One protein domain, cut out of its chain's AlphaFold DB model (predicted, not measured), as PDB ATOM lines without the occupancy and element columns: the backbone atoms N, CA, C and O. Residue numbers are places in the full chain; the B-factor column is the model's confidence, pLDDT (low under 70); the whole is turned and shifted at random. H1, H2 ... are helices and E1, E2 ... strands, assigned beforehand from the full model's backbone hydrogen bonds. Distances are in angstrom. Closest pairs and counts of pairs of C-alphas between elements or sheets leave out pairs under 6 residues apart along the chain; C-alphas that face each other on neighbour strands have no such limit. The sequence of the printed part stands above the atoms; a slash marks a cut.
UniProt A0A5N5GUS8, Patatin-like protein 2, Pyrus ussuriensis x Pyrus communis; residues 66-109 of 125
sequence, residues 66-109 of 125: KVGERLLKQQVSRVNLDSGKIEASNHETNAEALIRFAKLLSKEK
ATOM      1  N   LYS A  66     -15.948  -5.008 -21.545       81.44
ATOM      2  CA  LYS A  66     -17.408  -4.839 -21.491       81.44
ATOM      3  C   LYS A  66     -18.120  -6.047 -20.872       81.44
ATOM      4  O   LYS A  66     -19.092  -5.886 -20.133       81.44
ATOM      5  N   VAL A  67     -17.657  -7.262 -21.171       81.69
ATOM      6  CA  VAL A  67     -18.176  -8.484 -20.541       81.69
ATOM      7  C   VAL A  67     -17.849  -8.495 -19.049       81.69
ATOM      8  O   VAL A  67     -18.758  -8.735 -18.259       81.69
ATOM      9  N   GLY A  68     -16.612  -8.180 -18.656       77.00
ATOM     10  CA  GLY A  68     -16.200  -8.095 -17.253       77.00
ATOM     11  C   GLY A  68     -17.019  -7.078 -16.452       77.00
ATOM     12  O   GLY A  68     -17.569  -7.415 -15.407       77.00
ATOM     13  N   GLU A  69     -17.201  -5.868 -16.980       83.19
ATOM     14  CA  GLU A  69     -18.038  -4.828 -16.365       83.19
ATOM     15  C   GLU A  69     -19.498  -5.266 -16.211       83.19
ATOM     16  O   GLU A  69     -20.144  -4.960 -15.207       83.19
ATOM     17  N   ARG A  70     -20.033  -6.001 -17.191       83.06
ATOM     18  CA  ARG A  70     -21.386  -6.559 -17.106       83.06
ATOM     19  C   ARG A  70     -21.477  -7.645 -16.037       83.06
ATOM     20  O   ARG A  70     -22.443  -7.638 -15.283       83.06
ATOM     21  N   LEU A  71     -20.492  -8.541 -15.954       81.81
ATOM     22  CA  LEU A  71     -20.438  -9.588 -14.927       81.81
ATOM     23  C   LEU A  71     -20.382  -8.986 -13.519       81.81
ATOM     24  O   LEU A  71     -21.063  -9.474 -12.622       81.81
ATOM     25  N   LEU A  72     -19.632  -7.897 -13.327       82.88
ATOM     26  CA  LEU A  72     -19.553  -7.199 -12.040       82.88
ATOM     27  C   LEU A  72     -20.900  -6.616 -11.592       82.88
ATOM     28  O   LEU A  72     -21.180  -6.593 -10.395       82.88
ATOM     29  N   LYS A  73     -21.735  -6.183 -12.544       82.75
ATOM     30  CA  LYS A  73     -23.080  -5.636 -12.293       82.75
ATOM     31  C   LYS A  73     -24.160  -6.710 -12.121       82.75
ATOM     32  O   LYS A  73     -25.260  -6.387 -11.684       82.75
ATOM     33  N   GLN A  74     -23.888  -7.962 -12.489       80.56
ATOM     34  CA  GLN A  74     -24.832  -9.060 -12.286       80.56
ATOM     35  C   GLN A  74     -24.927  -9.446 -10.809       80.56
ATOM     36  O   GLN A  74     -23.975  -9.277 -10.044       80.56
ATOM     37  N   GLN A  75     -26.084  -9.986 -10.425       75.69
ATOM     38  CA  GLN A  75     -26.300 -10.537  -9.092       75.69
ATOM     39  C   GLN A  75     -25.400 -11.748  -8.845       75.69
ATOM     40  O   GLN A  75     -25.095 -12.518  -9.762       75.69
ATOM     41  N   VAL A  76     -25.002 -11.920  -7.589       69.31
ATOM     42  CA  VAL A  76     -24.229 -13.080  -7.155       69.31
ATOM     43  C   VAL A  76     -25.063 -14.336  -7.318       69.31
ATOM     44  O   VAL A  76     -26.142 -14.468  -6.738       69.31
ATOM     45  N   SER A  77     -24.519 -15.292  -8.060       68.44
ATOM     46  CA  SER A  77     -25.032 -16.652  -8.062       68.44
ATOM     47  C   SER A  77     -24.595 -17.373  -6.796       68.44
ATOM     48  O   SER A  77     -23.403 -17.440  -6.489       68.44
ATOM     49  N   ARG A  78     -25.552 -17.948  -6.074       61.50
ATOM     50  CA  ARG A  78     -25.313 -18.843  -4.943       61.50
ATOM     51  C   ARG A  78     -25.640 -20.264  -5.363       61.50
ATOM     52  O   ARG A  78     -26.671 -20.502  -5.976       61.50
ATOM     53  N   VAL A  79     -24.763 -21.208  -5.042       57.72
ATOM     54  CA  VAL A  79     -25.099 -22.627  -5.146       57.72
ATOM     55  C   VAL A  79     -25.832 -23.018  -3.868       57.72
ATOM     56  O   VAL A  79     -25.318 -22.816  -2.768       57.72
ATOM     57  N   ASN A  80     -27.044 -23.535  -4.013       56.00
ATOM     58  CA  ASN A  80     -27.767 -24.171  -2.927       56.00
ATOM     59  C   ASN A  80     -27.150 -25.566  -2.734       56.00
ATOM     60  O   ASN A  80     -27.272 -26.425  -3.608       56.00
ATOM     61  N   LEU A  81     -26.419 -25.764  -1.635       54.81
ATOM     62  CA  LEU A  81     -25.641 -26.987  -1.387       54.81
ATOM     63  C   LEU A  81     -26.522 -28.226  -1.162       54.81
ATOM     64  O   LEU A  81     -26.050 -29.336  -1.386       54.81
ATOM     65  N   ASP A  82     -27.795 -28.037  -0.806       47.41
ATOM     66  CA  ASP A  82     -28.753 -29.123  -0.572       47.41
ATOM     67  C   ASP A  82     -29.373 -29.639  -1.880       47.41
ATOM     68  O   ASP A  82     -29.728 -30.811  -1.995       47.41
ATOM     69  N   SER A  83     -29.496 -28.771  -2.892       51.81
ATOM     70  CA  SER A  83     -30.133 -29.092  -4.182       51.81
ATOM     71  C   SER A  83     -29.181 -29.094  -5.382       51.81
ATOM     72  O   SER A  83     -29.572 -29.501  -6.478       51.81
ATOM     73  N   GLY A  84     -27.949 -28.606  -5.214       58.81
ATOM     74  CA  GLY A  84     -26.950 -28.462  -6.277       58.81
ATOM     75  C   GLY A  84     -27.292 -27.408  -7.341       58.81
ATOM     76  O   GLY A  84     -26.601 -27.323  -8.359       58.81
ATOM     77  N   LYS A  85     -28.350 -26.611  -7.147       53.62
ATOM     78  CA  LYS A  85     -28.798 -25.602  -8.116       53.62
ATOM     79  C   LYS A  85     -28.167 -24.239  -7.859       53.62
ATOM     80  O   LYS A  85     -27.927 -23.841  -6.725       53.62
ATOM     81  N   ILE A  86     -27.914 -23.523  -8.952       59.44
ATOM     82  CA  ILE A  86     -27.429 -22.145  -8.940       59.44
ATOM     83  C   ILE A  86     -28.642 -21.208  -8.874       59.44
ATOM     84  O   ILE A  86     -29.439 -21.164  -9.809       59.44
ATOM     85  N   GLU A  87     -28.759 -20.446  -7.794       58.72
ATOM     86  CA  GLU A  87     -29.817 -19.465  -7.552       58.72
ATOM     87  C   GLU A  87     -29.244 -18.042  -7.584       58.72
ATOM     88  O   GLU A  87     -28.100 -17.803  -7.192       58.72
ATOM     89  N   ALA A  88     -30.027 -17.079  -8.069       57.78
ATOM     90  CA  ALA A  88     -29.662 -15.669  -7.982       57.78
ATOM     91  C   ALA A  88     -29.936 -15.166  -6.556       57.78
ATOM     92  O   ALA A  88     -31.025 -15.351  -6.022       57.78
ATOM     93  N   SER A  89     -28.941 -14.547  -5.918       57.97
ATOM     94  CA  SER A  89     -29.109 -13.881  -4.625       57.97
ATOM     95  C   SER A  89     -29.761 -12.513  -4.825       57.97
ATOM     96  O   SER A  89     -29.229 -11.663  -5.536       57.97
ATOM     97  N   ASN A  90     -30.881 -12.273  -4.146       61.69
ATOM     98  CA  ASN A  90     -31.804 -11.179  -4.466       61.69
ATOM     99  C   ASN A  90     -31.294  -9.752  -4.160       61.69
ATOM    100  O   ASN A  90     -31.951  -8.792  -4.555       61.69
ATOM    101  N   HIS A  91     -30.153  -9.575  -3.478       66.88
ATOM    102  CA  HIS A  91     -29.760  -8.261  -2.932       66.88
ATOM    103  C   HIS A  91     -28.300  -7.830  -3.143       66.88
ATOM    104  O   HIS A  91     -27.940  -6.760  -2.668       66.88
ATOM    105  N   GLU A  92     -27.449  -8.613  -3.818       77.56
ATOM    106  CA  GLU A  92     -26.023  -8.262  -3.937       77.56
ATOM    107  C   GLU A  92     -25.441  -8.566  -5.321       77.56
ATOM    108  O   GLU A  92     -25.652  -9.646  -5.882       77.56
ATOM    109  N   THR A  93     -24.672  -7.616  -5.847       86.44
ATOM    110  CA  THR A  93     -23.901  -7.734  -7.090       86.44
ATOM    111  C   THR A  93     -22.559  -8.437  -6.880       86.44
ATOM    112  O   THR A  93     -21.987  -8.441  -5.787       86.44
ATOM    113  N   ASN A  94     -21.996  -9.010  -7.945       81.12
ATOM    114  CA  ASN A  94     -20.674  -9.639  -7.889       81.12
ATOM    115  C   ASN A  94     -19.584  -8.673  -7.393       81.12
ATOM    116  O   ASN A  94     -18.700  -9.084  -6.641       81.12
ATOM    117  N   ALA A  95     -19.658  -7.390  -7.762       82.94
ATOM    118  CA  ALA A  95     -18.726  -6.372  -7.279       82.94
ATOM    119  C   ALA A  95     -18.797  -6.179  -5.753       82.94
ATOM    120  O   ALA A  95     -17.764  -6.182  -5.080       82.94
ATOM    121  N   GLU A  96     -20.002  -6.045  -5.197       82.38
ATOM    122  CA  GLU A  96     -20.216  -5.869  -3.754       82.38
ATOM    123  C   GLU A  96     -19.724  -7.083  -2.961       82.38
ATOM    124  O   GLU A  96     -19.007  -6.927  -1.963       82.38
ATOM    125  N   ALA A  97     -19.992  -8.288  -3.471       81.81
ATOM    126  CA  ALA A  97     -19.527  -9.516  -2.842       81.81
ATOM    127  C   ALA A  97     -18.002  -9.619  -2.832       81.81
ATOM    128  O   ALA A  97     -17.429  -9.968  -1.797       81.81
ATOM    129  N   LEU A  98     -17.336  -9.267  -3.936       83.94
ATOM    130  CA  LEU A  98     -15.873  -9.234  -4.013       83.94
ATOM    131  C   LEU A  98     -15.273  -8.199  -3.049       83.94
ATOM    132  O   LEU A  98     -14.285  -8.492  -2.374       83.94
ATOM    133  N   ILE A  99     -15.884  -7.017  -2.920       83.81
ATOM    134  CA  ILE A  99     -15.444  -5.987  -1.962       83.81
ATOM    135  C   ILE A  99     -15.576  -6.495  -0.525       83.81
ATOM    136  O   ILE A  99     -14.643  -6.358   0.274       83.81
ATOM    137  N   ARG A 100     -16.720  -7.092  -0.170       83.88
ATOM    138  CA  ARG A 100     -16.918  -7.664   1.169       83.88
ATOM    139  C   ARG A 100     -15.915  -8.781   1.437       83.88
ATOM    140  O   ARG A 100     -15.339  -8.839   2.523       83.88
ATOM    141  N   PHE A 101     -15.667  -9.624   0.445       81.25
ATOM    142  CA  PHE A 101     -14.695 -10.702   0.534       81.25
ATOM    143  C   PHE A 101     -13.278 -10.185   0.799       81.25
ATOM    144  O   PHE A 101     -12.614 -10.639   1.731       81.25
ATOM    145  N   ALA A 102     -12.835  -9.175   0.048       85.31
ATOM    146  CA  ALA A 102     -11.534  -8.546   0.254       85.31
ATOM    147  C   ALA A 102     -11.399  -7.951   1.669       85.31
ATOM    148  O   ALA A 102     -10.353  -8.093   2.310       85.31
ATOM    149  N   LYS A 103     -12.470  -7.342   2.202       81.88
ATOM    150  CA  LYS A 103     -12.505  -6.840   3.588       81.88
ATOM    151  C   LYS A 103     -12.356  -7.966   4.614       81.88
ATOM    152  O   LYS A 103     -11.584  -7.806   5.563       81.88
ATOM    153  N   LEU A 104     -13.054  -9.088   4.425       82.00
ATOM    154  CA  LEU A 104     -12.946 -10.262   5.300       82.00
ATOM    155  C   LEU A 104     -11.515 -10.808   5.316       82.00
ATOM    156  O   LEU A 104     -10.939 -10.962   6.391       82.00
ATOM    157  N   LEU A 105     -10.901 -10.989   4.142       80.25
ATOM    158  CA  LEU A 105      -9.509 -11.436   4.036       80.25
ATOM    159  C   LEU A 105      -8.520 -10.466   4.697       80.25
ATOM    160  O   LEU A 105      -7.586 -10.892   5.376       80.25
ATOM    161  N   SER A 106      -8.716  -9.156   4.525       84.25
ATOM    162  CA  SER A 106      -7.868  -8.142   5.162       84.25
ATOM    163  C   SER A 106      -7.963  -8.199   6.690       84.25
ATOM    164  O   SER A 106      -6.941  -8.133   7.378       84.25
ATOM    165  N   LYS A 107      -9.178  -8.366   7.230       80.69
ATOM    166  CA  LYS A 107      -9.404  -8.534   8.672       80.69
ATOM    167  C   LYS A 107      -8.724  -9.801   9.195       80.69
ATOM    168  O   LYS A 107      -8.008  -9.720  10.190       80.69
ATOM    169  N   GLU A 108      -8.891 -10.919   8.500       80.62
ATOM    170  CA  GLU A 108      -8.275 -12.201   8.850       80.62
ATOM    171  C   GLU A 108      -6.740 -12.114   8.863       80.62
ATOM    172  O   GLU A 108      -6.095 -12.510   9.835       80.62
ATOM    173  N   LYS A 109      -6.142 -11.505   7.829       83.25
ATOM    174  CA  LYS A 109      -4.688 -11.284   7.762       83.25
ATOM    175  C   LYS A 109      -4.175 -10.483   8.961       83.25
ATOM    176  O   LYS A 109      -3.177 -10.872   9.563       83.25
TER     177      LYS A 109
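AT A GLANCE: This is residues 66 to 109 of the 125 residues of the protein "Patatin-like protein 2" of Pyrus ussuriensis x Pyrus communis (UniProt A0A5N5GUS8). Three arms meet at one junction in a flat, loose Y: short helix H1, residues 66 to 73, the hairpin of E1, residues 75 to 79, and E2, residues 86 to 93, and long helix H2, residues 94 to 109, whose residues 99 to 109 stick out free. The 44 printed residues run H1, E1, E2, H2, mixed in class, with an antiparallel sheet E1 - E2. The radius of gyration of the C-alphas is 12.4 A, the spans 33 by 31 by 16 A.

HOW THE PARTS SIT: H1 and H2 touch, H2 with residues 94 to 95 alone, closest at the C-alphas of Leu 72 and Ala 95, 4.9 A. They run the same way at a steep tilt of 69 degrees, only just short of about perpendicular. E1 and E2 are antiparallel at 143 degrees; N 78 and O 87, 2.8 A, are within hydrogen-bond range. E2 bends by 94 degrees at residue 90. In H1 and H2 every O i to N i+4 pair is within hydrogen-bond range.

IN THESE COORDINATES: H1, 10.8 A long, begins at C-alpha 66 (-17.408, -4.839, -21.491). E1 measures 12.8 A and E2 15.0 A. H2, 22.4 A, ends at C-alpha 109 (-4.688, -11.284, 7.762).

THE WHOLE: The C-alphas of Lys 66 and Asp 82, the two farthest apart, are 34.0 A apart. The printed part has no cut and no long link; pLDDT is under 70 at residues 76 to 91.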